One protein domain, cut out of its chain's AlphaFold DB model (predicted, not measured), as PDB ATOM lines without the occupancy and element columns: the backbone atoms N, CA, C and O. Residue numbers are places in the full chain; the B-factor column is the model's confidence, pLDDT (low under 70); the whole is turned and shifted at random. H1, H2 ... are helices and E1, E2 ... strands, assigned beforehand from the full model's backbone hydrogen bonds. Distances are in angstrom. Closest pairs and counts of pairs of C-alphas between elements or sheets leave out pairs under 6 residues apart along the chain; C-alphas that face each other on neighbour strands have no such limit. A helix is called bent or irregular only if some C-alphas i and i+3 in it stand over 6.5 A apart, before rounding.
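What this domain is: This is residues 93 to 303 of the 304 residues of the protein "F-actin-capping protein subunit beta" of Cryptococcus depauperatus CBS 7855 (UniProt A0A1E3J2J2). A long, twisted sheet of five antiparallel strands makes a wall with two helices over one face, the short H1 at the E1 edge and the long H2 slanting across E3, E4 and E5, while the other face is bare. Past the far end of H2 the chain turns into H3, an arm that sticks out from the body, and residues 220 to 230 stick out as a loop. The printed part has 211 residues, with three named helices and five named strands in the order H1 E1 E2 E3 E4 E5 H2 H3; the sheet's order is E1 E2 E3 E4 E5, and the class is mixed, helices and strands. The whole is loose and flat, with a radius of gyration of the C-alphas of 24.3 A and spans of 73 by 53 by 28 A.

Where its parts are: The sheet holds E1, residues 118 to 125, 24.2 A long; E2, residues 136 to 147, 37.2 A; E3, residues 152 to 166, 45.4 A; E4, residues 169 to 188, 57.9 A; and E5, residues 198 to 215, 48.4 A, which bends by 85 degrees at residue 201. H1, residues 93 to 114, is 30.6 A long and begins at C-alpha 93 (9.524, -20.638, 36.651). H2, residues 242 to 277, is 51.7 A long and begins at C-alpha 242 (24.268, -13.584, 43.508); it is neither bent nor irregular, but only just: C-alphas 266 and 269 are 6.4 A apart. H3, residues 283 to 301, is 26.8 A long and ends at C-alpha 301 (42.903, 35.984, 46.683).

How they stand to each other: The strands form a meander, each the antiparallel neighbour of the one before, and each successive pair is a hairpin. Within hydrogen-bond range are N 120 and O 142 of E1 and E2, 3.0 A; N 139 and O 161 of E2 and E3, 2.9 A; N 158 and O 177 of E3 and E4, 2.8 A; and N 206 and O 182 of E4 and E5, 2.8 A. H1 and H2 are on the same face of the sheet, in two layers, helices on one face of a sheet. H1 lies over E1 and E2 at a height of 7.2 A over the sheet and runs along the strands, at 27 degrees to E1 on the local plane; its closest C-alphas to E1 are those of Asn 103 and Val 121, 5.3 A apart. H2, at a height of 8.0 A, lies over E3, E4 and E5 and runs slantwise to the strands, at 43 degrees to E5 on the local plane; its closest C-alphas to E4 are those of Met 254 and Ser 176, 7.4 A apart. H1, with residues 98 to 106 alone, touches H2, with residues 244 to 248 alone, at a steep tilt of 42 degrees, the same way; the closest C-alphas are those of Leu 102 and Ile 244, 5.9 A apart. H3 is apart from H1 and H2 and is not on the sheet. Every O i to N i+4 pair is within hydrogen-bond range in H1 and H3, and 30 of 32 are in H2.

The domain as a whole: The C-alphas farthest apart are those of Gly 132 and Gly 192, 75.8 A. The printed part has no cut. The link from E5 to H2, residues 216 to 241, is long; residues 235 to 236 pair antiparallel with residues 169 to 170 of E4. Residues 271 to 303, of which 271 to 277 belong to H2 and 283 to 301 to H3, stand free. The mean pLDDT of the printed part is 80.6, and 46 residues are under 70, among them residues 128 to 133, 188 to 201 and 214 to 234.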
ATOM      1  N   ALA A  93       9.468 -19.958  35.348       91.81
ATOM      2  CA  ALA A  93       9.524 -20.638  36.651       91.81
ATOM      3  C   ALA A  93      10.845 -20.399  37.413       91.81
ATOM      4  O   ALA A  93      10.851 -20.300  38.642       91.81
ATOM      5  N   ARG A  94      11.968 -20.285  36.687       90.19
ATOM      6  CA  ARG A  94      13.281 -19.957  37.263       90.19
ATOM      7  C   ARG A  94      13.318 -18.507  37.748       90.19
ATOM      8  O   ARG A  94      13.791 -18.258  38.856       90.19
ATOM      9  N   LEU A  95      12.804 -17.574  36.949       93.25
ATOM     10  CA  LEU A  95      12.767 -16.159  37.293       93.25
ATOM     11  C   LEU A  95      11.816 -15.888  38.467       93.25
ATOM     12  O   LEU A  95      12.163 -15.140  39.373       93.25
ATOM     13  N   ARG A  96      10.683 -16.593  38.545       95.31
ATOM     14  CA  ARG A  96       9.745 -16.508  39.672       95.31
ATOM     15  C   ARG A  96      10.374 -16.918  41.009       95.31
ATOM     16  O   ARG A  96      10.091 -16.304  42.035       95.31
ATOM     17  N   GLN A  97      11.253 -17.924  41.025       94.94
ATOM     18  CA  GLN A  97      11.994 -18.294  42.243       94.94
ATOM     19  C   GLN A  97      12.956 -17.184  42.690       94.94
ATOM     20  O   GLN A  97      13.091 -16.914  43.889       94.94
ATOM     21  N   LEU A  98      13.613 -16.526  41.730       95.12
ATOM     22  CA  LEU A  98      14.469 -15.374  42.003       95.12
ATOM     23  C   LEU A  98      13.646 -14.173  42.491       95.12
ATOM     24  O   LEU A  98      14.033 -13.549  43.475       95.12
ATOM     25  N   GLU A  99      12.494 -13.905  41.874       97.31
ATOM     26  CA  GLU A  99      11.546 -12.857  42.271       97.31
ATOM     27  C   GLU A  99      11.089 -13.043  43.723       97.31
ATOM     28  O   GLU A  99      11.151 -12.104  44.513       97.31
ATOM     29  N   ALA A 100      10.698 -14.259  44.118       97.06
ATOM     30  CA  ALA A 100      10.307 -14.552  45.498       97.06
ATOM     31  C   ALA A 100      11.462 -14.323  46.492       97.06
ATOM     32  O   ALA A 100      11.262 -13.777  47.578       97.06
ATOM     33  N   SER A 101      12.687 -14.695  46.106       96.88
ATOM     34  CA  SER A 101      13.881 -14.495  46.936       96.88
ATOM     35  C   SER A 101      14.254 -13.013  47.067       96.88
ATOM     36  O   SER A 101      14.652 -12.569  48.142       96.88
ATOM     37  N   LEU A 102      14.099 -12.238  45.990       97.38
ATOM     38  CA  LEU A 102      14.291 -10.789  45.994       97.38
ATOM     39  C   LEU A 102      13.233 -10.083  46.838       97.38
ATOM     40  O   LEU A 102      13.600  -9.209  47.611       97.38
ATOM     41  N   ASN A 103      11.961 -10.483  46.753       97.94
ATOM     42  CA  ASN A 103      10.909  -9.932  47.613       97.94
ATOM     43  C   ASN A 103      11.244 -10.128  49.097       97.94
ATOM     44  O   ASN A 103      11.155  -9.182  49.870       97.94
ATOM     45  N   ALA A 104      11.708 -11.316  49.498       97.06
ATOM     46  CA  ALA A 104      12.126 -11.556  50.882       97.06
ATOM     47  C   ALA A 104      13.336 -10.692  51.301       97.06
ATOM     48  O   ALA A 104      13.380 -10.161  52.413       97.06
ATOM     49  N   ALA A 105      14.319 -10.528  50.409       97.12
ATOM     50  CA  ALA A 105      15.485  -9.690  50.672       97.12
ATOM     51  C   ALA A 105      15.111  -8.203  50.796       97.12
ATOM     52  O   ALA A 105      15.578  -7.528  51.712       97.12
ATOM     53  N   PHE A 106      14.249  -7.705  49.907       97.31
ATOM     54  CA  PHE A 106      13.824  -6.309  49.903       97.31
ATOM     55  C   PHE A 106      12.801  -5.978  50.991       97.31
ATOM     56  O   PHE A 106      12.808  -4.850  51.471       97.31
ATOM     57  N   ASP A 107      12.027  -6.949  51.477       96.12
ATOM     58  CA  ASP A 107      11.217  -6.765  52.686       96.12
ATOM     59  C   ASP A 107      12.105  -6.563  53.926       96.12
ATOM     60  O   ASP A 107      11.846  -5.695  54.757       96.12
ATOM     61  N   THR A 108      13.235  -7.278  54.000       96.31
ATOM     62  CA  THR A 108      14.239  -7.048  55.054       96.31
ATOM     63  C   THR A 108      14.927  -5.686  54.882       96.31
ATOM     64  O   THR A 108      15.147  -4.974  55.859       96.31
ATOM     65  N   TYR A 109      15.267  -5.300  53.646       95.94
ATOM     66  CA  TYR A 109      15.824  -3.977  53.339       95.94
ATOM     67  C   TYR A 109      14.878  -2.848  53.764       95.94
ATOM     68  O   TYR A 109      15.306  -1.914  54.440       95.94
ATOM     69  N   ARG A 110      13.591  -2.970  53.412       95.12
ATOM     70  CA  ARG A 110      12.525  -2.044  53.796       95.12
ATOM     71  C   ARG A 110      12.485  -1.879  55.309       95.12
ATOM     72  O   ARG A 110      12.556  -0.758  55.792       95.12
ATOM     73  N   GLU A 111      12.429  -2.980  56.052       94.56
ATOM     74  CA  GLU A 111      12.383  -2.931  57.515       94.56
ATOM     75  C   GLU A 111      13.600  -2.202  58.111       94.56
ATOM     76  O   GLU A 111      13.445  -1.376  59.004       94.56
ATOM     77  N   MET A 112      14.805  -2.442  57.578       94.00
ATOM     78  CA  MET A 112      16.039  -1.820  58.077       94.00
ATOM     79  C   MET A 112      16.159  -0.319  57.771       94.00
ATOM     80  O   MET A 112      16.783   0.398  58.549       94.00
ATOM     81  N   TYR A 113      15.631   0.148  56.635       93.75
ATOM     82  CA  TYR A 113      15.814   1.532  56.169       93.75
ATOM     83  C   TYR A 113      14.580   2.427  56.335       93.75
ATOM     84  O   TYR A 113      14.725   3.652  56.382       93.75
ATOM     85  N   PHE A 114      13.385   1.838  56.384       91.00
ATOM     86  CA  PHE A 114      12.104   2.547  56.409       91.00
ATOM     87  C   PHE A 114      11.276   2.260  57.666       91.00
ATOM     88  O   PHE A 114      10.311   2.984  57.895       91.00
ATOM     89  N   GLU A 115      11.630   1.236  58.460       90.00
ATOM     90  CA  GLU A 115      10.961   0.871  59.728       90.00
ATOM     91  C   GLU A 115       9.428   0.710  59.595       90.00
ATOM     92  O   GLU A 115       8.664   0.940  60.533       90.00
ATOM     93  N   GLY A 116       8.959   0.351  58.398       89.81
ATOM     94  CA  GLY A 116       7.543   0.318  58.044       89.81
ATOM     95  C   GLY A 116       7.323   0.364  56.534       89.81
ATOM     96  O   GLY A 116       8.245   0.100  55.757       89.81
ATOM     97  N   GLY A 117       6.095   0.669  56.119       93.19
ATOM     98  CA  GLY A 117       5.716   0.749  54.708       93.19
ATOM     99  C   GLY A 117       5.561  -0.611  54.021       93.19
ATOM    100  O   GLY A 117       5.528  -1.657  54.670       93.19
ATOM    101  N   VAL A 118       5.493  -0.593  52.690       96.44
ATOM    102  CA  VAL A 118       5.305  -1.778  51.842       96.44
ATOM    103  C   VAL A 118       6.480  -1.890  50.875       96.44
ATOM    104  O   VAL A 118       7.083  -0.894  50.481       96.44
ATOM    105  N   SER A 119       6.845  -3.117  50.501       97.31
ATOM    106  CA  SER A 119       7.790  -3.334  49.409       97.31
ATOM    107  C   SER A 119       7.309  -4.421  48.466       97.31
ATOM    108  O   SER A 119       6.611  -5.353  48.872       97.31
ATOM    109  N   SER A 120       7.640  -4.300  47.186       98.12
ATOM    110  CA  SER A 120       7.335  -5.324  46.187       98.12
ATOM    111  C   SER A 120       8.407  -5.365  45.111       98.12
ATOM    112  O   SER A 120       8.977  -4.340  44.742       98.12
ATOM    113  N   VAL A 121       8.693  -6.565  44.615       98.25
ATOM    114  CA  VAL A 121       9.619  -6.788  43.503       98.25
ATOM    115  C   VAL A 121       8.922  -7.600  42.427       98.25
ATOM    116  O   VAL A 121       8.379  -8.668  42.719       98.25
ATOM    117  N   TYR A 122       9.002  -7.125  41.187       98.00
ATOM    118  CA  TYR A 122       8.485  -7.829  40.016       98.00
ATOM    119  C   TYR A 122       9.589  -8.017  38.996       98.00
ATOM    120  O   TYR A 122      10.332  -7.080  38.725       98.00
ATOM    121  N   LEU A 123       9.691  -9.217  38.436       97.12
ATOM    122  CA  LEU A 123      10.616  -9.547  37.363       97.12
ATOM    123  C   LEU A 123       9.843  -9.993  36.122       97.12
ATOM    124  O   LEU A 123       8.770 -10.589  36.235       97.12
ATOM    125  N   TRP A 124      10.426  -9.754  34.954       95.25
ATOM    126  CA  TRP A 124       9.937 -10.258  33.674       95.25
ATOM    127  C   TRP A 124      11.108 -10.651  32.772       95.25
ATOM    128  O   TRP A 124      12.193 -10.064  32.832       95.25
ATOM    129  N   ASP A 125      10.902 -11.691  31.972       93.69
ATOM    130  CA  ASP A 125      11.887 -12.161  31.003       93.69
ATOM    131  C   ASP A 125      11.994 -11.138  29.848       93.69
ATOM    132  O   ASP A 125      10.999 -10.525  29.459       93.69
ATOM    133  N   LEU A 126      13.209 -10.901  29.336       90.06
ATOM    134  CA  LEU A 126      13.440  -9.993  28.193       90.06
ATOM    135  C   LEU A 126      13.504 -10.730  26.850       90.06
ATOM    136  O   LEU A 126      13.347 -10.102  25.807       90.06
ATOM    137  N   ASP A 127      13.751 -12.039  26.888       82.50
ATOM    138  CA  ASP A 127      13.846 -12.897  25.713       82.50
ATOM    139  C   ASP A 127      12.673 -13.892  25.721       82.50
ATOM    140  O   ASP A 127      12.502 -14.639  26.686       82.50
ATOM    141  N   ASP A 128      11.893 -13.935  24.635       64.69
ATOM    142  CA  ASP A 128      10.743 -14.848  24.485       64.69
ATOM    143  C   ASP A 128      11.162 -16.326  24.354       64.69
ATOM    144  O   ASP A 128      10.391 -17.244  24.632       64.69
ATOM    145  N   GLU A 129      12.408 -16.571  23.941       58.50
ATOM    146  CA  GLU A 129      12.978 -17.899  23.718       58.50
ATOM    147  C   GLU A 129      14.234 -18.059  24.589       58.50
ATOM    148  O   GLU A 129      15.233 -17.372  24.343       58.50
ATOM    149  N   PRO A 130      14.255 -18.968  25.582       56.38
ATOM    150  CA  PRO A 130      15.439 -19.226  26.394       56.38
ATOM    151  C   PRO A 130      16.520 -19.916  25.548       56.38
ATOM    152  O   PRO A 130      16.672 -21.141  25.550       56.38
ATOM    153  N   GLN A 131      17.294 -19.133  24.800       49.97
ATOM    154  CA  GLN A 131      18.413 -19.621  24.001       49.97
ATOM    155  C   GLN A 131      19.639 -19.843  24.894       49.97
ATOM    156  O   GLN A 131      20.609 -19.094  24.881       49.97
ATOM    157  N   GLY A 132      19.611 -20.926  25.676       64.56
ATOM    158  CA  GLY A 132      20.764 -21.409  26.434       64.56
ATOM    159  C   GLY A 132      20.594 -21.366  27.953       64.56
ATOM    160  O   GLY A 132      19.496 -21.474  28.486       64.56
ATOM    161  N   LYS A 133      21.726 -21.322  28.669       69.38
ATOM    162  CA  LYS A 133      21.764 -21.298  30.147       69.38
ATOM    163  C   LYS A 133      21.704 -19.887  30.733       69.38
ATOM    164  O   LYS A 133      21.453 -19.762  31.935       69.38
ATOM    165  N   GLU A 134      21.987 -18.893  29.898       79.81
ATOM    166  CA  GLU A 134      22.054 -17.478  30.251       79.81
ATOM    167  C   GLU A 134      20.645 -16.886  30.296       79.81
ATOM    168  O   GLU A 134      19.773 -17.276  29.523       79.81
ATOM    169  N   MET A 135      20.425 -15.981  31.242       82.88
ATOM    170  CA  MET A 135      19.159 -15.293  31.452       82.88
ATOM    171  C   MET A 135      19.298 -13.808  31.115       82.88
ATOM    172  O   MET A 135      20.182 -13.126  31.645       82.88
ATOM    173  N   SER A 136      18.385 -13.299  30.292       90.25
ATOM    174  CA  SER A 136      18.115 -11.866  30.182       90.25
ATOM    175  C   SER A 136      16.771 -11.583  30.831       90.25
ATOM    176  O   SER A 136      15.750 -12.149  30.445       90.25
ATOM    177  N   PHE A 137      16.764 -10.709  31.825       93.69
ATOM    178  CA  PHE A 137      15.542 -10.331  32.517       93.69
ATOM    179  C   PHE A 137      15.626  -8.883  32.965       93.69
ATOM    180  O   PHE A 137      16.712  -8.317  33.117       93.69
ATOM    181  N   ALA A 138      14.473  -8.292  33.208       94.88
ATOM    182  CA  ALA A 138      14.368  -7.012  33.870       94.88
ATOM    183  C   ALA A 138      13.499  -7.152  35.113       94.88
ATOM    184  O   ALA A 138      12.855  -8.177  35.357       94.88
ATOM    185  N   GLY A 139      13.557  -6.135  35.953       95.94
ATOM    186  CA  GLY A 139      12.774  -6.101  37.161       95.94
ATOM    187  C   GLY A 139      12.604  -4.705  37.700       95.94
ATOM    188  O   GLY A 139      13.362  -3.793  37.378       95.94
ATOM    189  N   VAL A 140      11.616  -4.562  38.568       96.62
ATOM    190  CA  VAL A 140      11.377  -3.350  39.332       96.62
ATOM    191  C   VAL A 140      11.366  -3.681  40.818       96.62
ATOM    192  O   VAL A 140      10.766  -4.669  41.238       96.62
ATOM    193  N   VAL A 141      12.061  -2.867  41.610       97.69
ATOM    194  CA  VAL A 141      12.012  -2.893  43.076       97.69
ATOM    195  C   VAL A 141      11.288  -1.640  43.542       97.69
ATOM    196  O   VAL A 141      11.669  -0.531  43.165       97.69
ATOM    197  N   LEU A 142      10.262  -1.837  44.364       96.69
ATOM    198  CA  LEU A 142       9.346  -0.799  44.816       96.69
ATOM    199  C   LEU A 142       9.334  -0.739  46.347       96.69
ATOM    200  O   LEU A 142       8.549  -1.451  46.961       96.69
ATOM    201  N   PRO A 143      10.223   0.012  47.002       95.50
ATOM    202  CA  PRO A 143      10.054   0.410  48.395       95.50
ATOM    203  C   PRO A 143       9.114   1.616  48.499       95.50
ATOM    204  O   PRO A 143       9.275   2.601  47.778       95.50
ATOM    205  N   GLN A 144       8.165   1.570  49.427       94.75
ATOM    206  CA  GLN A 144       7.238   2.667  49.677       94.75
ATOM    207  C   GLN A 144       7.014   2.844  51.178       94.75
ATOM    208  O   GLN A 144       6.841   1.867  51.904       94.75
ATOM    209  N   THR A 145       6.995   4.090  51.651       93.75
ATOM    210  CA  THR A 145       6.557   4.417  53.012       93.75
ATOM    211  C   THR A 145       5.661   5.648  53.019       93.75
ATOM    212  O   THR A 145       5.798   6.550  52.190       93.75
ATOM    213  N   ASN A 146       4.722   5.681  53.958       90.62
ATOM    214  CA  ASN A 146       3.799   6.789  54.150       90.62
ATOM    215  C   ASN A 146       3.649   7.076  55.645       90.62
ATOM    216  O   ASN A 146       3.550   6.157  56.457       90.62
ATOM    217  N   ILE A 147       3.605   8.357  55.990       86.12
ATOM    218  CA  ILE A 147       3.315   8.880  57.317       86.12
ATOM    219  C   ILE A 147       1.872   9.408  57.279       86.12
ATOM    220  O   ILE A 147       1.634  10.519  56.799       86.12
ATOM    221  N   PRO A 148       0.890   8.630  57.774       78.75
ATOM    222  CA  PRO A 148      -0.529   8.957  57.628       78.75
ATOM    223  C   PRO A 148      -1.017  10.039  58.606       78.75
ATOM    224  O   PRO A 148      -2.159  10.485  58.513       78.75
ATOM    225  N   THR A 149      -0.188  10.449  59.569       81.94
ATOM    226  CA  THR A 149      -0.522  11.441  60.602       81.94
ATOM    227  C   THR A 149       0.374  12.662  60.490       81.94
ATOM    228  O   THR A 149       1.577  12.496  60.344       81.94
ATOM    229  N   PHE A 150      -0.188  13.867  60.632       76.50
ATOM    230  CA  PHE A 150       0.564  15.122  60.517       76.50
ATOM    231  C   PHE A 150       1.851  15.146  61.372       76.50
ATOM    232  O   PHE A 150       1.786  14.794  62.554       76.50
ATOM    233  N   PRO A 151       2.987  15.629  60.823       81.75
ATOM    234  CA  PRO A 151       3.199  16.056  59.430       81.75
ATOM    235  C   PRO A 151       3.073  14.890  58.437       81.75
ATOM    236  O   PRO A 151       3.566  13.797  58.698       81.75
ATOM    237  N   LEU A 152       2.398  15.122  57.308       88.25
ATOM    238  CA  LEU A 152       2.191  14.081  56.302       88.25
ATOM    239  C   LEU A 152       3.447  13.942  55.446       88.25
ATOM    240  O   LEU A 152       4.123  14.928  55.137       88.25
ATOM    241  N   GLY A 153       3.739  12.722  55.017       90.12
ATOM    242  CA  GLY A 153       4.824  12.493  54.080       90.12
ATOM    243  C   GLY A 153       4.719  11.148  53.393       90.12
ATOM    244  O   GLY A 153       4.434  10.148  54.041       90.12
ATOM    245  N   SER A 154       4.982  11.119  52.092       92.06
ATOM    246  CA  SER A 154       5.085   9.890  51.314       92.06
ATOM    247  C   SER A 154       6.432   9.820  50.612       92.06
ATOM    248  O   SER A 154       6.973  10.824  50.141       92.06
ATOM    249  N   TRP A 155       6.972   8.610  50.562       93.94
ATOM    250  CA  TRP A 155       8.179   8.278  49.829       93.94
ATOM    251  C   TRP A 155       7.892   7.058  48.965       93.94
ATOM    252  O   TRP A 155       7.614   5.979  49.492       93.94
ATOM    253  N   ASP A 156       8.013   7.231  47.655       93.88
ATOM    254  CA  ASP A 156       7.857   6.176  46.661       93.88
ATOM    255  C   ASP A 156       9.179   6.009  45.908       93.88
ATOM    256  O   ASP A 156       9.644   6.932  45.237       93.88
ATOM    257  N   SER A 157       9.798   4.836  46.016       94.62
ATOM    258  CA  SER A 157      11.002   4.473  45.266       94.62
ATOM    259  C   SER A 157      10.635   3.511  44.133       94.62
ATOM    260  O   SER A 157       9.953   2.511  44.347       94.62
ATOM    261  N   LEU A 158      11.119   3.783  42.922       94.50
ATOM    262  CA  LEU A 158      10.974   2.923  41.749       94.50
ATOM    263  C   LEU A 158      12.356   2.627  41.174       94.50
ATOM    264  O   LEU A 158      13.008   3.503  40.610       94.50
ATOM    265  N   HIS A 159      12.819   1.387  41.304       94.94
ATOM    266  CA  HIS A 159      14.126   0.956  40.813       94.94
ATOM    267  C   HIS A 159      13.966  -0.074  39.703       94.94
ATOM    268  O   HIS A 159      13.885  -1.273  39.969       94.94
ATOM    269  N   VAL A 160      13.949   0.394  38.459       93.19
ATOM    270  CA  VAL A 160      13.850  -0.450  37.267       93.19
ATOM    271  C   VAL A 160      15.248  -0.845  36.822       93.19
ATOM    272  O   VAL A 160      16.086   0.015  36.541       93.19
ATOM    273  N   PHE A 161      15.520  -2.141  36.742       93.19
ATOM    274  CA  PHE A 161      16.804  -2.652  36.297       93.19
ATOM    275  C   PHE A 161      16.671  -3.678  35.178       93.19
ATOM    276  O   PHE A 161      15.743  -4.476  35.145       93.19
ATOM    277  N   GLU A 162      17.651  -3.677  34.285       91.44
ATOM    278  CA  GLU A 162      17.848  -4.691  33.251       91.44
ATOM    279  C   GLU A 162      19.099  -5.500  33.605       91.44
ATOM    280  O   GLU A 162      20.106  -4.933  34.047       91.44
ATOM    281  N   CYS A 163      19.041  -6.815  33.411       90.62
ATOM    282  CA  CYS A 163      20.131  -7.749  33.648       90.62
ATOM    283  C   CYS A 163      20.341  -8.638  32.420       90.62
ATOM    284  O   CYS A 163      19.421  -9.317  31.972       90.62
ATOM    285  N   HIS A 164      21.582  -8.693  31.938       89.88
ATOM    286  CA  HIS A 164      22.009  -9.643  30.911       89.88
ATOM    287  C   HIS A 164      23.153 -10.497  31.449       89.88
ATOM    288  O   HIS A 164      24.245  -9.982  31.718       89.88
ATOM    289  N   GLU A 165      22.907 -11.796  31.628       87.88
ATOM    290  CA  GLU A 165      23.949 -12.759  31.985       87.88
ATOM    291  C   GLU A 165      24.958 -12.946  30.837       87.88
ATOM    292  O   GLU A 165      24.625 -12.896  29.657       87.88
ATOM    293  N   ARG A 166      26.225 -13.148  31.205       84.50
ATOM    294  CA  ARG A 166      27.366 -13.435  30.330       84.50
ATOM    295  C   ARG A 166      28.273 -14.443  31.030       84.50
ATOM    296  O   ARG A 166      29.199 -14.090  31.763       84.50
ATOM    297  N   GLY A 167      27.996 -15.730  30.857       82.06
ATOM    298  CA  GLY A 167      28.731 -16.820  31.494       82.06
ATOM    299  C   GLY A 167      28.685 -16.785  33.027       82.06
ATOM    300  O   GLY A 167      27.748 -17.281  33.642       82.06
ATOM    301  N   ARG A 168      29.747 -16.272  33.665       83.88
ATOM    302  CA  ARG A 168      29.881 -16.174  35.139       83.88
ATOM    303  C   ARG A 168      29.755 -14.747  35.653       83.88
ATOM    304  O   ARG A 168      30.182 -14.450  36.772       83.88
ATOM    305  N   SER A 169      29.222 -13.858  34.837       85.69
ATOM    306  CA  SER A 169      29.021 -12.466  35.186       85.69
ATOM    307  C   SER A 169      27.730 -11.938  34.570       85.69
ATOM    308  O   SER A 169      27.139 -12.603  33.728       85.69
ATOM    309  N   ALA A 170      27.253 -10.778  35.011       87.00
ATOM    310  CA  ALA A 170      26.128 -10.093  34.383       87.00
ATOM    311  C   ALA A 170      26.345  -8.593  34.290       87.00
ATOM    312  O   ALA A 170      26.953  -7.962  35.161       87.00
ATOM    313  N   LYS A 171      25.760  -8.031  33.241       88.12
ATOM    314  CA  LYS A 171      25.657  -6.599  33.041       88.12
ATOM    315  C   LYS A 171      24.331  -6.104  33.601       88.12
ATOM    316  O   LYS A 171      23.289  -6.660  33.268       88.12
ATOM    317  N   TYR A 172      24.391  -5.045  34.405       86.94
ATOM    318  CA  TYR A 172      23.216  -4.400  34.985       86.94
ATOM    319  C   TYR A 172      23.095  -2.961  34.500       86.94
ATOM    320  O   TYR A 172      24.084  -2.227  34.406       86.94
ATOM    321  N   LYS A 173      21.863  -2.537  34.253       88.94
ATOM    322  CA  LYS A 173      21.504  -1.141  34.009       88.94
ATOM    323  C   LYS A 173      20.378  -0.790  34.963       88.94
ATOM    324  O   LYS A 173      19.362  -1.462  34.937       88.94
ATOM    325  N   LEU A 174      20.573   0.231  35.796       89.00
ATOM    326  CA  LEU A 174      19.587   0.670  36.783       89.00
ATOM    327  C   LEU A 174      19.090   2.068  36.434       89.00
ATOM    328  O   LEU A 174      19.873   3.005  36.271       89.00
ATOM    329  N   THR A 175      17.776   2.211  36.385       89.50
ATOM    330  CA  THR A 175      17.071   3.486  36.367       89.50
ATOM    331  C   THR A 175      16.301   3.587  37.672       89.50
ATOM    332  O   THR A 175      15.614   2.652  38.065       89.50
ATOM    333  N   SER A 176      16.486   4.673  38.412       90.81
ATOM    334  CA  SER A 176      15.832   4.861  39.703       90.81
ATOM    335  C   SER A 176      15.111   6.189  39.751       90.81
ATOM    336  O   SER A 176      15.723   7.215  39.460       90.81
ATOM    337  N   THR A 177      13.850   6.159  40.151       90.44
ATOM    338  CA  THR A 177      13.027   7.331  40.424       90.44
ATOM    339  C   THR A 177      12.644   7.319  41.897       90.44
ATOM    340  O   THR A 177      12.270   6.280  42.431       90.44
ATOM    341  N   VAL A 178      12.744   8.466  42.563       92.69
ATOM    342  CA  VAL A 178      12.163   8.673  43.895       92.69
ATOM    343  C   VAL A 178      11.165   9.808  43.815       92.69
ATOM    344  O   VAL A 178      11.513  10.891  43.340       92.69
ATOM    345  N   MET A 179       9.956   9.574  44.310       91.38
ATOM    346  CA  MET A 179       8.953  10.604  44.544       91.38
ATOM    347  C   MET A 179       8.866  10.876  46.039       91.38
ATOM    348  O   MET A 179       8.788   9.954  46.849       91.38
ATOM    349  N   LEU A 180       8.906  12.154  46.394       91.88
ATOM    350  CA  LEU A 180       8.810  12.608  47.770       91.88
ATOM    351  C   LEU A 180       7.730  13.673  47.849       91.88
ATOM    352  O   LEU A 180       7.786  14.673  47.130       91.88
ATOM    353  N   VAL A 181       6.774  13.471  48.746       91.56
ATOM    354  CA  VAL A 181       5.789  14.478  49.131       91.56
ATOM    355  C   VAL A 181       5.891  14.669  50.632       91.56
ATOM    356  O   VAL A 181       5.938  13.704  51.384       91.56
ATOM    357  N   MET A 182       5.946  15.917  51.077       90.88
ATOM    358  CA  MET A 182       5.913  16.290  52.484       90.88
ATOM    359  C   MET A 182       4.940  17.445  52.658       90.88
ATOM    360  O   MET A 182       4.985  18.418  51.904       90.88
ATOM    361  N   GLU A 183       4.088  17.358  53.668       89.88
ATOM    362  CA  GLU A 183       3.152  18.410  54.025       89.88
ATOM    363  C   GLU A 183       3.236  18.692  55.522       89.88
ATOM    364  O   GLU A 183       3.118  17.808  56.372       89.88
ATOM    365  N   THR A 184       3.447  19.961  55.850       88.25
ATOM    366  CA  THR A 184       3.543  20.431  57.228       88.25
ATOM    367  C   THR A 184       2.793  21.744  57.399       88.25
ATOM    368  O   THR A 184       2.534  22.462  56.434       88.25
ATOM    369  N   LYS A 185       2.446  22.085  58.639       84.38
ATOM    370  CA  LYS A 185       1.914  23.410  58.964       84.38
ATOM    371  C   LYS A 185       3.058  24.384  59.206       84.38
ATOM    372  O   LYS A 185       4.136  24.007  59.664       84.38
ATOM    373  N   THR A 186       2.830  25.656  58.904       78.62
ATOM    374  CA  THR A 186       3.767  26.708  59.287       78.62
ATOM    375  C   THR A 186       3.814  26.818  60.804       78.62
ATOM    376  O   THR A 186       2.832  26.556  61.491       78.62
ATOM    377  N   LEU A 187       4.959  27.223  61.340       76.06
ATOM    378  CA  LEU A 187       5.076  27.594  62.744       76.06
ATOM    379  C   LEU A 187       4.874  29.104  62.863       76.06
ATOM    380  O   LEU A 187       5.456  29.882  62.103       76.06
ATOM    381  N   THR A 188       4.063  29.534  63.824       60.91
ATOM    382  CA  THR A 188       4.056  30.927  64.277       60.91
ATOM    383  C   THR A 188       4.985  31.049  65.467       60.91
ATOM    384  O   THR A 188       4.755  30.422  66.500       60.91
ATOM    385  N   LYS A 189       6.025  31.881  65.336       59.03
ATOM    386  CA  LYS A 189       6.827  32.287  66.492       59.03
ATOM    387  C   LYS A 189       5.906  32.987  67.482       59.03
ATOM    388  O   LYS A 189       5.322  34.018  67.144       59.03
ATOM    389  N   ALA A 190       5.794  32.450  68.691       53.44
ATOM    390  CA  ALA A 190       5.162  33.168  69.782       53.44
ATOM    391  C   ALA A 190       6.018  34.406  70.112       53.44
ATOM    392  O   ALA A 190       7.228  34.305  70.329       53.44
ATOM    393  N   GLU A 191       5.420  35.598  70.112       43.81
ATOM    394  CA  GLU A 191       6.120  36.826  70.500       43.81
ATOM    395  C   GLU A 191       6.347  36.843  72.026       43.81
ATOM    396  O   GLU A 191       5.578  37.429  72.782       43.81
ATOM    397  N   GLY A 192       7.415  36.193  72.505       48.78
ATOM    398  CA  GLY A 192       7.808  36.228  73.919       48.78
ATOM    399  C   GLY A 192       8.839  35.166  74.317       48.78
ATOM    400  O   GLY A 192       8.766  34.015  73.896       48.78
ATOM    401  N   LYS A 193       9.813  35.525  75.169       37.47
ATOM    402  CA  LYS A 193      10.765  34.556  75.748       37.47
ATOM    403  C   LYS A 193      10.016  33.577  76.664       37.47
ATOM    404  O   LYS A 193       9.615  33.972  77.755       37.47
ATOM    405  N   GLY A 194       9.901  32.314  76.247       54.91
ATOM    406  CA  GLY A 194       9.371  31.217  77.069       54.91
ATOM    407  C   GLY A 194       8.010  30.653  76.648       54.91
ATOM    408  O   GLY A 194       7.463  29.852  77.399       54.91
ATOM    409  N   GLN A 195       7.464  31.043  75.491       49.00
ATOM    410  CA  GLN A 195       6.327  30.352  74.870       49.00
ATOM    411  C   GLN A 195       6.818  29.355  73.815       49.00
ATOM    412  O   GLN A 195       7.717  29.674  73.039       49.00
ATOM    413  N   GLU A 196       6.237  28.153  73.814       54.53
ATOM    414  CA  GLU A 196       6.430  27.160  72.752       54.53
ATOM    415  C   GLU A 196       5.865  27.699  71.428       54.53
ATOM    416  O   GLU A 196       4.865  28.426  71.426       54.53
ATOM    417  N   ASP A 197       6.522  27.374  70.312       56.22
ATOM    418  CA  ASP A 197       6.050  27.738  68.975       56.22
ATOM    419  C   ASP A 197       4.627  27.194  68.767       56.22
ATOM    420  O   ASP A 197       4.378  25.999  68.930       56.22
ATOM    421  N   SER A 198       3.674  28.065  68.422       58.94
ATOM    422  CA  SER A 198       2.299  27.646  68.135       58.94
ATOM    423  C   SER A 198       2.148  27.269  66.663       58.94
ATOM    424  O   SER A 198       2.795  27.873  65.799       58.94
ATOM    425  N   GLU A 199       1.272  26.304  66.358       63.22
ATOM    426  CA  GLU A 199       0.902  25.987  64.973       63.22
ATOM    427  C   GLU A 199       0.369  27.252  64.287       63.22
ATOM    428  O   GLU A 199      -0.618  27.854  64.713       63.22
ATOM    429  N   GLY A 200       1.056  27.669  63.231       64.62
ATOM    430  CA  GLY A 200       0.610  28.738  62.360       64.62
ATOM    431  C   GLY A 200      -0.592  28.314  61.523       64.62
ATOM    432  O   GLY A 200      -0.926  27.138  61.392       64.62
ATOM    433  N   THR A 201      -1.260  29.297  60.926       68.44
ATOM    434  CA  THR A 201      -2.465  29.070  60.114       68.44
ATOM    435  C   THR A 201      -2.171  28.642  58.672       68.44
ATOM    436  O   THR A 201      -3.107  28.389  57.917       68.44
ATOM    437  N   GLY A 202      -0.899  28.591  58.262       78.69
ATOM    438  CA  GLY A 202      -0.487  28.244  56.900       78.69
ATOM    439  C   GLY A 202      -0.073  26.780  56.760       78.69
ATOM    440  O   GLY A 202       0.351  26.155  57.727       78.69
ATOM    441  N   GLY A 203      -0.157  26.247  55.542       83.75
ATOM    442  CA  GLY A 203       0.406  24.949  55.162       83.75
ATOM    443  C   GLY A 203       1.593  25.125  54.219       83.75
ATOM    444  O   GLY A 203       1.649  26.093  53.458       83.75
ATOM    445  N   VAL A 204       2.541  24.199  54.272       87.50
ATOM    446  CA  VAL A 204       3.667  24.091  53.345       87.50
ATOM    447  C   VAL A 204       3.669  22.680  52.788       87.50
ATOM    448  O   VAL A 204       3.818  21.716  53.539       87.50
ATOM    449  N   THR A 205       3.542  22.574  51.469       89.25
ATOM    450  CA  THR A 205       3.688  21.316  50.739       89.25
ATOM    451  C   THR A 205       4.960  21.384  49.914       89.25
ATOM    452  O   THR A 205       5.163  22.325  49.146       89.25
ATOM    453  N   LEU A 206       5.809  20.377  50.066       89.25
ATOM    454  CA  LEU A 206       7.017  20.215  49.286       89.25
ATOM    455  C   LEU A 206       6.980  18.853  48.600       89.25
ATOM    456  O   LEU A 206       6.964  17.815  49.255       89.25
ATOM    457  N   SER A 207       6.938  18.870  47.273       89.62
ATOM    458  CA  SER A 207       6.658  17.688  46.462       89.62
ATOM    459  C   SER A 207       7.461  17.677  45.171       89.62
ATOM    460  O   SER A 207       7.671  18.735  44.573       89.62
ATOM    461  N   GLY A 208       7.804  16.490  44.682       85.88
ATOM    462  CA  GLY A 208       8.472  16.315  43.396       85.88
ATOM    463  C   GLY A 208       9.033  14.914  43.198       85.88
ATOM    464  O   GLY A 208       8.964  14.058  44.080       85.88
ATOM    465  N   ASN A 209       9.622  14.697  42.026       82.94
ATOM    466  CA  ASN A 209      10.288  13.454  41.664       82.94
ATOM    467  C   ASN A 209      11.756  13.706  41.284       82.94
ATOM    468  O   ASN A 209      12.158  14.808  40.904       82.94
ATOM    469  N   MET A 210      12.590  12.683  41.437       83.44
ATOM    470  CA  MET A 210      13.976  12.688  40.988       83.44
ATOM    471  C   MET A 210      14.287  11.361  40.318       83.44
ATOM    472  O   MET A 210      14.346  10.336  40.989       83.44
ATOM    473  N   THR A 211      14.562  11.403  39.016       81.00
ATOM    474  CA  THR A 211      14.978  10.233  38.236       81.00
ATOM    475  C   THR A 211      16.470  10.296  37.936       81.00
ATOM    476  O   THR A 211      16.997  11.311  37.472       81.00
ATOM    477  N   ARG A 212      17.181   9.196  38.184       75.81
ATOM    478  CA  ARG A 212      18.579   9.005  37.796       75.81
ATOM    479  C   ARG A 212      18.723   7.679  37.070       75.81
ATOM    480  O   ARG A 212      18.452   6.619  37.625       75.81
ATOM    481  N   GLN A 213      19.227   7.742  35.843       70.38
ATOM    482  CA  GLN A 213      19.685   6.556  35.137       70.38
ATOM    483  C   GLN A 213      21.183   6.388  35.354       70.38
ATOM    484  O   GLN A 213      21.973   7.298  35.093       70.38
ATOM    485  N   VAL A 214      21.584   5.204  35.798       61.44
ATOM    486  CA  VAL A 214      22.981   4.803  35.834       61.44
ATOM    487  C   VAL A 214      23.145   3.552  34.989       61.44
ATOM    488  O   VAL A 214      22.755   2.445  35.357       61.44
ATOM    489  N   ARG A 215      23.789   3.739  33.836       52.09
ATOM    490  CA  ARG A 215      24.423   2.636  33.119       52.09
ATOM    491  C   ARG A 215      25.729   2.342  33.833       52.09
ATOM    492  O   ARG A 215      26.647   3.161  33.804       52.09
ATOM    493  N   ILE A 216      25.803   1.201  34.508       51.25
ATOM    494  CA  ILE A 216      27.054   0.772  35.122       51.25
ATOM    495  C   ILE A 216      27.874   0.057  34.048       51.25
ATOM    496  O   ILE A 216      27.929  -1.166  33.977       51.25
ATOM    497  N   ASP A 217      28.523   0.859  33.204       44.81
ATOM    498  CA  ASP A 217      29.677   0.433  32.420       44.81
ATOM    499  C   ASP A 217      30.925   0.784  33.253       44.81
ATOM    500  O   ASP A 217      31.299   1.953  33.396       44.81
ATOM    501  N   PHE A 218      31.561  -0.217  33.875       44.66
ATOM    502  CA  PHE A 218      32.653  -0.052  34.858       44.66
ATOM    503  C   PHE A 218      33.939   0.619  34.321       44.66
ATOM    504  O   PHE A 218      34.924   0.764  35.052       44.66
ATOM    505  N   SER A 219      33.958   1.086  33.071       44.47
ATOM    506  CA  SER A 219      35.068   1.866  32.519       44.47
ATOM    507  C   SER A 219      35.235   3.241  33.190       44.47
ATOM    508  O   SER A 219      36.345   3.775  33.164       44.47
ATOM    509  N   SER A 220      34.200   3.777  33.854       40.25
ATOM    510  CA  SER A 220      34.152   5.162  34.366       40.25
ATOM    511  C   SER A 220      34.421   5.359  35.874       40.25
ATOM    512  O   SER A 220      34.445   6.498  36.341       40.25
ATOM    513  N   LEU A 221      34.670   4.301  36.660       43.72
ATOM    514  CA  LEU A 221      34.958   4.433  38.101       43.72
ATOM    515  C   LEU A 221      36.442   4.772  38.393       43.72
ATOM    516  O   LEU A 221      37.333   4.224  37.730       43.72
ATOM    517  N   PRO A 222      36.745   5.627  39.402       37.88
ATOM    518  CA  PRO A 222      38.114   6.020  39.742       37.88
ATOM    519  C   PRO A 222      38.978   4.837  40.196       37.88
ATOM    520  O   PRO A 222      38.503   3.834  40.725       37.88
ATOM    521  N   ALA A 223      40.287   4.977  39.995       44.41
ATOM    522  CA  ALA A 223      41.224   3.874  39.830       44.41
ATOM    523  C   ALA A 223      41.848   3.184  41.073       44.41
ATOM    524  O   ALA A 223      42.645   2.275  40.829       44.41
ATOM    525  N   PRO A 224      41.566   3.453  42.373       41.78
ATOM    526  CA  PRO A 224      42.378   2.811  43.411       41.78
ATOM    527  C   PRO A 224      42.033   1.327  43.652       41.78
ATOM    528  O   PRO A 224      42.725   0.665  44.417       41.78
ATOM    529  N   LYS A 225      41.026   0.757  42.968       41.22
ATOM    530  CA  LYS A 225      40.752  -0.698  42.954       41.22
ATOM    531  C   LYS A 225      41.165  -1.412  41.655       41.22
ATOM    532  O   LYS A 225      40.889  -2.597  41.507       41.22
ATOM    533  N   ARG A 226      41.848  -0.734  40.720       43.22
ATOM    534  CA  ARG A 226      42.185  -1.281  39.387       43.22
ATOM    535  C   ARG A 226      43.382  -2.237  39.336       43.22
ATOM    536  O   ARG A 226      43.726  -2.707  38.256       43.22
ATOM    537  N   LEU A 227      44.007  -2.580  40.461       34.78
ATOM    538  CA  LEU A 227      45.148  -3.498  40.455       34.78
ATOM    539  C   LEU A 227      44.741  -4.929  40.820       34.78
ATOM    540  O   LEU A 227      45.157  -5.444  41.852       34.78
ATOM    541  N   ARG A 228      43.914  -5.554  39.973       35.69
ATOM    542  CA  ARG A 228      43.898  -7.007  39.703       35.69
ATOM    543  C   ARG A 228      42.943  -7.309  38.535       35.69
ATOM    544  O   ARG A 228      41.738  -7.392  38.714       35.69
ATOM    545  N   LEU A 229      43.554  -7.523  37.367       35.34
ATOM    546  CA  LEU A 229      43.084  -8.361  36.253       35.34
ATOM    547  C   LEU A 229      41.901  -7.873  35.375       35.34
ATOM    548  O   LEU A 229      40.769  -8.310  35.498       35.34
ATOM    549  N   GLN A 230      42.229  -7.012  34.409       31.83
ATOM    550  CA  GLN A 230      42.086  -7.266  32.962       31.83
ATOM    551  C   GLN A 230      40.824  -7.995  32.427       31.83
ATOM    552  O   GLN A 230      40.937  -9.021  31.770       31.83
ATOM    553  N   ALA A 231      39.642  -7.421  32.627       37.75
ATOM    554  CA  ALA A 231      38.524  -7.410  31.673       37.75
ATOM    555  C   ALA A 231      37.558  -6.310  32.137       37.75
ATOM    556  O   ALA A 231      37.603  -5.909  33.293       37.75
ATOM    557  N   GLU A 232      36.728  -5.751  31.274       44.12
ATOM    558  CA  GLU A 232      35.678  -4.805  31.669       44.12
ATOM    559  C   GLU A 232      34.666  -5.565  32.550       44.12
ATOM    560  O   GLU A 232      33.945  -6.417  32.046       44.12
ATOM    561  N   ILE A 233      34.706  -5.399  33.878       50.62
ATOM    562  CA  ILE A 233      34.117  -6.410  34.777       50.62
ATOM    563  C   ILE A 233      32.603  -6.208  34.930       50.62
ATOM    564  O   ILE A 233      32.148  -5.423  35.761       50.62
ATOM    565  N   ASP A 234      31.847  -6.966  34.138       64.88
ATOM    566  CA  ASP A 234      30.502  -7.456  34.458       64.88
ATOM    567  C   ASP A 234      30.459  -7.990  35.915       64.88
ATOM    568  O   ASP A 234      31.404  -8.627  36.385       64.88
ATOM    569  N   TYR A 235      29.365  -7.777  36.653       76.44
ATOM    570  CA  TYR A 235      29.261  -8.204  38.058       76.44
ATOM    571  C   TYR A 235      29.368  -9.729  38.184       76.44
ATOM    572  O   TYR A 235      28.686 -10.437  37.444       76.44
ATOM    573  N   PRO A 236      30.148 -10.265  39.138       82.94
ATOM    574  CA  PRO A 236      30.326 -11.703  39.279       82.94
ATOM    575  C   PRO A 236      29.015 -12.407  39.658       82.94
ATOM    576  O   PRO A 236      28.285 -11.971  40.552       82.94
ATOM    577  N   LEU A 237      28.768 -13.539  39.002       85.38
ATOM    578  CA  LEU A 237      27.633 -14.434  39.205       85.38
ATOM    579  C   LEU A 237      28.108 -15.881  39.406       85.38
ATOM    580  O   LEU A 237      27.996 -16.714  38.505       85.38
ATOM    581  N   PRO A 238      28.661 -16.223  40.586       81.38
ATOM    582  CA  PRO A 238      28.969 -17.613  40.915       81.38
ATOM    583  C   PRO A 238      27.705 -18.482  41.035       81.38
ATOM    584  O   PRO A 238      27.761 -19.681  40.773       81.38
ATOM    585  N   THR A 239      26.574 -17.886  41.424       84.06
ATOM    586  CA  THR A 239      25.264 -18.536  41.579       84.06
ATOM    587  C   THR A 239      24.146 -17.573  41.182       84.06
ATOM    588  O   THR A 239      24.314 -16.362  41.296       84.06
ATOM    589  N   SER A 240      22.958 -18.082  40.832       79.69
ATOM    590  CA  SER A 240      21.789 -17.218  40.585       79.69
ATOM    591  C   SER A 240      21.343 -16.430  41.829       79.69
ATOM    592  O   SER A 240      20.799 -15.341  41.706       79.69
ATOM    593  N   SER A 241      21.646 -16.885  43.047       85.62
ATOM    594  CA  SER A 241      21.410 -16.073  44.253       85.62
ATOM    595  C   SER A 241      22.290 -14.816  44.324       85.62
ATOM    596  O   SER A 241      21.959 -13.881  45.047       85.62
ATOM    597  N   SER A 242      23.379 -14.751  43.549       89.94
ATOM    598  CA  SER A 242      24.268 -13.584  43.508       89.94
ATOM    599  C   SER A 242      23.593 -12.354  42.895       89.94
ATOM    600  O   SER A 242      23.984 -11.233  43.217       89.94
ATOM    601  N   HIS A 243      22.542 -12.538  42.083       91.50
ATOM    602  CA  HIS A 243      21.706 -11.432  41.605       91.50
ATOM    603  C   HIS A 243      21.118 -10.630  42.766       91.50
ATOM    604  O   HIS A 243      21.123  -9.407  42.710       91.50
ATOM    605  N   ILE A 244      20.703 -11.295  43.850       93.94
ATOM    606  CA  ILE A 244      20.103 -10.640  45.020       93.94
ATOM    607  C   ILE A 244      21.088  -9.646  45.633       93.94
ATOM    608  O   ILE A 244      20.756  -8.487  45.856       93.94
ATOM    609  N   SER A 245      22.333 -10.074  45.853       92.38
ATOM    610  CA  SER A 245      23.366  -9.214  46.435       92.38
ATOM    611  C   SER A 245      23.811  -8.098  45.487       92.38
ATOM    612  O   SER A 245      24.082  -6.986  45.942       92.38
ATOM    613  N   ASN A 246      23.900  -8.383  44.185       91.56
ATOM    614  CA  ASN A 246      24.303  -7.396  43.184       91.56
ATOM    615  C   ASN A 246      23.235  -6.305  43.017       91.56
ATOM    616  O   ASN A 246      23.566  -5.122  43.092       91.56
ATOM    617  N   VAL A 247      21.965  -6.695  42.868       93.25
ATOM    618  CA  VAL A 247      20.824  -5.770  42.776       93.25
ATOM    619  C   VAL A 247      20.655  -5.000  44.083       93.25
ATOM    620  O   VAL A 247      20.565  -3.777  44.046       93.25
ATOM    621  N   GLY A 248      20.710  -5.677  45.235       93.56
ATOM    622  CA  GLY A 248      20.589  -5.044  46.552       93.56
ATOM    623  C   GLY A 248      21.603  -3.920  46.772       93.56
ATOM    624  O   GLY A 248      21.209  -2.800  47.076       93.56
ATOM    625  N   ARG A 249      22.897  -4.170  46.516       91.50
ATOM    626  CA  ARG A 249      23.936  -3.124  46.614       91.50
ATOM    627  C   ARG A 249      23.704  -1.966  45.654       91.50
ATOM    628  O   ARG A 249      23.957  -0.819  45.999       91.50
ATOM    629  N   MET A 250      23.282  -2.272  44.430       89.81
ATOM    630  CA  MET A 250      23.069  -1.259  43.403       89.81
ATOM    631  C   MET A 250      21.906  -0.328  43.772       89.81
ATOM    632  O   MET A 250      22.033   0.886  43.616       89.81
ATOM    633  N   VAL A 251      20.811  -0.894  44.288       92.56
ATOM    634  CA  VAL A 251      19.648  -0.148  44.787       92.56
ATOM    635  C   VAL A 251      20.021   0.673  46.021       92.56
ATOM    636  O   VAL A 251      19.803   1.880  46.020       92.56
ATOM    637  N   GLU A 252      20.675   0.067  47.015       93.00
ATOM    638  CA  GLU A 252      21.108   0.733  48.252       93.00
ATOM    639  C   GLU A 252      22.019   1.942  47.972       93.00
ATOM    640  O   GLU A 252      21.743   3.060  48.414       93.00
ATOM    641  N   ASP A 253      23.068   1.755  47.163       88.69
ATOM    642  CA  ASP A 253      23.979   2.836  46.773       88.69
ATOM    643  C   ASP A 253      23.249   3.963  46.025       88.69
ATOM    644  O   ASP A 253      23.645   5.133  46.119       88.69
ATOM    645  N   MET A 254      22.235   3.625  45.222       88.38
ATOM    646  CA  MET A 254      21.463   4.600  44.457       88.38
ATOM    647  C   MET A 254      20.514   5.388  45.354       88.38
ATOM    648  O   MET A 254      20.512   6.619  45.293       88.38
ATOM    649  N   GLU A 255      19.773   4.709  46.227       90.38
ATOM    650  CA  GLU A 255      18.887   5.342  47.201       90.38
ATOM    651  C   GLU A 255      19.639   6.312  48.107       90.38
ATOM    652  O   GLU A 255      19.218   7.457  48.257       90.38
ATOM    653  N   ILE A 256      20.792   5.912  48.654       90.81
ATOM    654  CA  ILE A 256      21.596   6.785  49.522       90.81
ATOM    655  C   ILE A 256      22.013   8.056  48.768       90.81
ATOM    656  O   ILE A 256      21.921   9.170  49.294       90.81
ATOM    657  N   LYS A 257      22.449   7.922  47.509       89.69
ATOM    658  CA  LYS A 257      22.822   9.076  46.674       89.69
ATOM    659  C   LYS A 257      21.624   9.977  46.388       89.69
ATOM    660  O   LYS A 257      21.768  11.195  46.477       89.69
ATOM    661  N   MET A 258      20.475   9.408  46.029       89.25
ATOM    662  CA  MET A 258      19.261  10.175  45.737       89.25
ATOM    663  C   MET A 258      18.724  10.870  46.986       89.25
ATOM    664  O   MET A 258      18.414  12.052  46.913       89.25
ATOM    665  N   ARG A 259      18.726  10.208  48.147       91.06
ATOM    666  CA  ARG A 259      18.339  10.792  49.440       91.06
ATOM    667  C   ARG A 259      19.162  12.035  49.779       91.06
ATOM    668  O   ARG A 259      18.599  13.074  50.113       91.06
ATOM    669  N   ASN A 260      20.484  11.964  49.623       91.31
ATOM    670  CA  ASN A 260      21.367  13.109  49.867       91.31
ATOM    671  C   ASN A 260      21.095  14.274  48.898       91.31
ATOM    672  O   ASN A 260      21.109  15.439  49.295       91.31
ATOM    673  N   LEU A 261      20.827  13.969  47.626       90.12
ATOM    674  CA  LEU A 261      20.497  14.985  46.625       90.12
ATOM    675  C   LEU A 261      19.134  15.623  46.880       90.12
ATOM    676  O   LEU A 261      19.028  16.847  46.815       90.12
ATOM    677  N   LEU A 262      18.120  14.815  47.196       89.75
ATOM    678  CA  LEU A 262      16.797  15.288  47.579       89.75
ATOM    679  C   LEU A 262      16.917  16.226  48.770       89.75
ATOM    680  O   LEU A 262      16.463  17.354  48.662       89.75
ATOM    681  N   SER A 263      17.643  15.847  49.826       89.44
ATOM    682  CA  SER A 263      17.874  16.725  50.978       89.44
ATOM    683  C   SER A 263      18.486  18.077  50.584       89.44
ATOM    684  O   SER A 263      18.034  19.116  51.057       89.44
ATOM    685  N   SER A 264      19.495  18.090  49.707       89.94
ATOM    686  CA  SER A 264      20.139  19.337  49.266       89.94
ATOM    687  C   SER A 264      19.218  20.217  48.415       89.94
ATOM    688  O   SER A 264      19.269  21.442  48.519       89.94
ATOM    689  N   VAL A 265      18.376  19.623  47.570       89.06
ATOM    690  CA  VAL A 265      17.453  20.375  46.709       89.06
ATOM    691  C   VAL A 265      16.235  20.851  47.501       89.06
ATOM    692  O   VAL A 265      15.912  22.033  47.444       89.06
ATOM    693  N   TYR A 266      15.598  19.954  48.252       88.00
ATOM    694  CA  TYR A 266      14.341  20.182  48.968       88.00
ATOM    695  C   TYR A 266      14.489  21.091  50.178       88.00
ATOM    696  O   TYR A 266      13.543  21.802  50.488       88.00
ATOM    697  N   PHE A 267      15.630  21.065  50.865       88.19
ATOM    698  CA  PHE A 267      15.835  21.887  52.060       88.19
ATOM    699  C   PHE A 267      16.904  22.956  51.871       88.19
ATOM    700  O   PHE A 267      16.903  23.925  52.607       88.19
ATOM    701  N   GLY A 268      17.800  22.817  50.888       88.81
ATOM    702  CA  GLY A 268      18.778  23.859  50.570       88.81
ATOM    703  C   GLY A 268      18.234  24.853  49.547       88.81
ATOM    704  O   GLY A 268      17.962  26.006  49.860       88.81
ATOM    705  N   LYS A 269      18.035  24.402  48.302       89.69
ATOM    706  CA  LYS A 269      17.706  25.317  47.193       89.69
ATOM    707  C   LYS A 269      16.354  26.015  47.349       89.69
ATOM    708  O   LYS A 269      16.223  27.176  46.981       89.69
ATOM    709  N   THR A 270      15.337  25.310  47.832       87.62
ATOM    710  CA  THR A 270      13.998  25.888  48.054       87.62
ATOM    711  C   THR A 270      14.014  26.936  49.168       87.62
ATOM    712  O   THR A 270      13.352  27.968  49.041       87.62
ATOM    713  N   GLU A 271      14.793  26.702  50.227       88.12
ATOM    714  CA  GLU A 271      15.013  27.650  51.315       88.12
ATOM    715  C   GLU A 271      15.725  28.899  50.786       88.12
ATOM    716  O   GLU A 271      15.237  30.009  51.003       88.12
ATOM    717  N   ASP A 272      16.808  28.725  50.022       87.75
ATOM    718  CA  ASP A 272      17.552  29.824  49.400       87.75
ATOM    719  C   ASP A 272      16.633  30.705  48.538       87.75
ATOM    720  O   ASP A 272      16.570  31.921  48.736       87.75
ATOM    721  N   VAL A 273      15.851  30.098  47.635       88.94
ATOM    722  CA  VAL A 273      14.903  30.822  46.769       88.94
ATOM    723  C   VAL A 273      13.849  31.563  47.597       88.94
ATOM    724  O   VAL A 273      13.543  32.724  47.325       88.94
ATOM    725  N   THR A 274      13.310  30.934  48.642       86.81
ATOM    726  CA  THR A 274      12.294  31.561  49.504       86.81
ATOM    727  C   THR A 274      12.874  32.755  50.273       86.81
ATOM    728  O   THR A 274      12.251  33.820  50.340       86.81
ATOM    729  N   ASN A 275      14.094  32.615  50.797       84.81
ATOM    730  CA  ASN A 275      14.809  33.667  51.518       84.81
ATOM    731  C   ASN A 275      15.236  34.827  50.604       84.81
ATOM    732  O   ASN A 275      15.335  35.972  51.057       84.81
ATOM    733  N   GLU A 276      15.470  34.571  49.315       82.69
ATOM    734  CA  GLU A 276      15.715  35.614  48.317       82.69
ATOM    735  C   GLU A 276      14.464  36.433  47.998       82.69
ATOM    736  O   GLU A 276      14.557  37.658  47.898       82.69
ATOM    737  N   LEU A 277      13.301  35.785  47.886       84.94
ATOM    738  CA  LEU A 277      12.030  36.467  47.626       84.94
ATOM    739  C   LEU A 277      11.604  37.357  48.798       84.94
ATOM    740  O   LEU A 277      11.047  38.439  48.593       84.94
ATOM    741  N   ARG A 278      11.861  36.917  50.034       79.12
ATOM    742  CA  ARG A 278      11.548  37.683  51.241       79.12
ATOM    743  C   ARG A 278      12.604  37.463  52.319       79.12
ATOM    744  O   ARG A 278      12.503  36.556  53.138       79.12
ATOM    745  N   SER A 279      13.568  38.375  52.382       72.75
ATOM    746  CA  SER A 279      14.548  38.398  53.467       72.75
ATOM    747  C   SER A 279      13.933  38.991  54.739       72.75
ATOM    748  O   SER A 279      13.390  40.097  54.716       72.75
ATOM    749  N   GLN A 280      14.042  38.278  55.865       68.38
ATOM    750  CA  GLN A 280      13.703  38.833  57.186       68.38
ATOM    751  C   GLN A 280      14.703  39.912  57.619       68.38
ATOM    752  O   GLN A 280      14.346  40.853  58.326       68.38
ATOM    753  N   ASN A 281      15.949  39.800  57.156       68.31
ATOM    754  CA  ASN A 281      16.962  40.826  57.338       68.31
ATOM    755  C   ASN A 281      16.731  41.940  56.313       68.31
ATOM    756  O   ASN A 281      16.528  41.664  55.128       68.31
ATOM    757  N   GLY A 282      16.777  43.201  56.744       70.56
ATOM    758  CA  GLY A 282      16.662  44.333  55.824       70.56
ATOM    759  C   GLY A 282      17.711  44.270  54.706       70.56
ATOM    760  O   GLY A 282      18.823  43.780  54.917       70.56
ATOM    761  N   LEU A 283      17.373  44.800  53.525       69.69
ATOM    762  CA  LEU A 283      18.261  44.862  52.350       69.69
ATOM    763  C   LEU A 283      19.658  45.420  52.681       69.69
ATOM    764  O   LEU A 283      20.657  44.949  52.141       69.69
ATOM    765  N   GLU A 284      19.744  46.369  53.614       72.06
ATOM    766  CA  GLU A 284      21.013  46.944  54.073       72.06
ATOM    767  C   GLU A 284      21.925  45.937  54.786       72.06
ATOM    768  O   GLU A 284      23.143  45.990  54.622       72.06
ATOM    769  N   ALA A 285      21.363  45.017  55.575       74.50
ATOM    770  CA  ALA A 285      22.141  44.001  56.278       74.50
ATOM    771  C   ALA A 285      22.709  42.972  55.290       74.50
ATOM    772  O   ALA A 285      23.891  42.645  55.370       74.50
ATOM    773  N   LYS A 286      21.898  42.550  54.307       74.00
ATOM    774  CA  LYS A 286      22.336  41.658  53.221       74.00
ATOM    775  C   LYS A 286      23.429  42.314  52.367       74.00
ATOM    776  O   LYS A 286      24.475  41.718  52.150       74.00
ATOM    777  N   SER A 287      23.253  43.586  51.999       76.31
ATOM    778  CA  SER A 287      24.262  44.353  51.254       76.31
ATOM    779  C   SER A 287      25.591  44.481  52.011       76.31
ATOM    780  O   SER A 287      26.659  44.340  51.411       76.31
ATOM    781  N   LYS A 288      25.552  44.705  53.331       80.62
ATOM    782  CA  LYS A 288      26.762  44.726  54.169       80.62
ATOM    783  C   LYS A 288      27.453  43.369  54.221       80.62
ATOM    784  O   LYS A 288      28.680  43.332  54.191       80.62
ATOM    785  N   GLU A 289      26.697  42.277  54.293       80.88
ATOM    786  CA  GLU A 289      27.253  40.924  54.286       80.88
ATOM    787  C   GLU A 289      27.921  40.592  52.944       80.88
ATOM    788  O   GLU A 289      29.046  40.094  52.934       80.88
ATOM    789  N   ASP A 290      27.293  40.943  51.820       82.56
ATOM    790  CA  ASP A 290      27.856  40.738  50.481       82.56
ATOM    791  C   ASP A 290      29.144  41.546  50.266       82.56
ATOM    792  O   ASP A 290      30.129  41.024  49.739       82.56
ATOM    793  N   LEU A 291      29.184  42.796  50.748       84.88
ATOM    794  CA  LEU A 291      30.401  43.617  50.755       84.88
ATOM    795  C   LEU A 291      31.519  42.969  51.583       84.88
ATOM    796  O   LEU A 291      32.666  42.920  51.141       84.88
ATOM    797  N   LEU A 292      31.186  42.420  52.754       86.12
ATOM    798  CA  LEU A 292      32.130  41.708  53.618       86.12
ATOM    799  C   LEU A 292      32.650  40.423  52.963       86.12
ATOM    800  O   LEU A 292      33.848  40.142  53.018       86.12
ATOM    801  N   ARG A 293      31.774  39.655  52.304       83.56
ATOM    802  CA  ARG A 293      32.144  38.454  51.541       83.56
ATOM    803  C   ARG A 293      33.081  38.803  50.383       83.56
ATOM    804  O   ARG A 293      34.092  38.126  50.205       83.56
ATOM    805  N   ALA A 294      32.796  39.876  49.644       84.75
ATOM    806  CA  ALA A 294      33.656  40.363  48.567       84.75
ATOM    807  C   ALA A 294      35.028  40.833  49.087       84.75
ATOM    808  O   ALA A 294      36.060  40.501  48.499       84.75
ATOM    809  N   GLU A 295      35.064  41.542  50.218       88.06
ATOM    810  CA  GLU A 295      36.312  41.983  50.852       88.06
ATOM    811  C   GLU A 295      37.161  40.792  51.332       88.06
ATOM    812  O   GLU A 295      38.376  40.754  51.112       88.06
ATOM    813  N   LEU A 296      36.529  39.786  51.945       85.38
ATOM    814  CA  LEU A 296      37.189  38.555  52.383       85.38
ATOM    815  C   LEU A 296      37.734  37.748  51.201       85.38
ATOM    816  O   LEU A 296      38.881  37.301  51.252       85.38
ATOM    817  N   ALA A 297      36.956  37.602  50.124       84.12
ATOM    818  CA  ALA A 297      37.396  36.935  48.902       84.12
ATOM    819  C   ALA A 297      38.597  37.656  48.267       84.12
ATOM    820  O   ALA A 297      39.574  37.009  47.888       84.12
ATOM    821  N   GLY A 298      38.578  38.993  48.235       82.50
ATOM    822  CA  GLY A 298      39.709  39.804  47.781       82.50
ATOM    823  C   GLY A 298      40.962  39.617  48.643       82.50
ATOM    824  O   GLY A 298      42.057  39.414  48.118       82.50
ATOM    825  N   LYS A 299      40.817  39.605  49.974       81.19
ATOM    826  CA  LYS A 299      41.930  39.393  50.920       81.19
ATOM    827  C   LYS A 299      42.496  37.970  50.888       81.19
ATOM    828  O   LYS A 299      43.692  37.788  51.106       81.19
ATOM    829  N   LEU A 300      41.666  36.966  50.616       76.88
ATOM    830  CA  LEU A 300      42.100  35.576  50.436       76.88
ATOM    831  C   LEU A 300      42.771  35.365  49.072       76.88
ATOM    832  O   LEU A 300      43.786  34.682  49.005       76.88
ATOM    833  N   GLY A 301      42.274  36.002  48.008       71.62
ATOM    834  CA  GLY A 301      42.903  35.984  46.683       71.62
ATOM    835  C   GLY A 301      44.241  36.730  46.624       71.62
ATOM    836  O   GLY A 301      45.119  36.348  45.854       71.62
ATOM    837  N   GLY A 302      44.418  37.755  47.466       64.56
ATOM    838  CA  GLY A 302      45.679  38.481  47.649       64.56
ATOM    839  C   GLY A 302      46.694  37.788  48.570       64.56
ATOM    840  O   GLY A 302      47.831  38.239  48.663       64.56
ATOM    841  N   ARG A 303      46.311  36.693  49.241       59.59
ATOM    842  CA  ARG A 303      47.224  35.798  49.968       59.59
ATOM    843  C   ARG A 303      47.728  34.705  49.017       59.59
ATOM    844  O   ARG A 303      47.373  33.538  49.156       59.59
TER     845      ARG A 303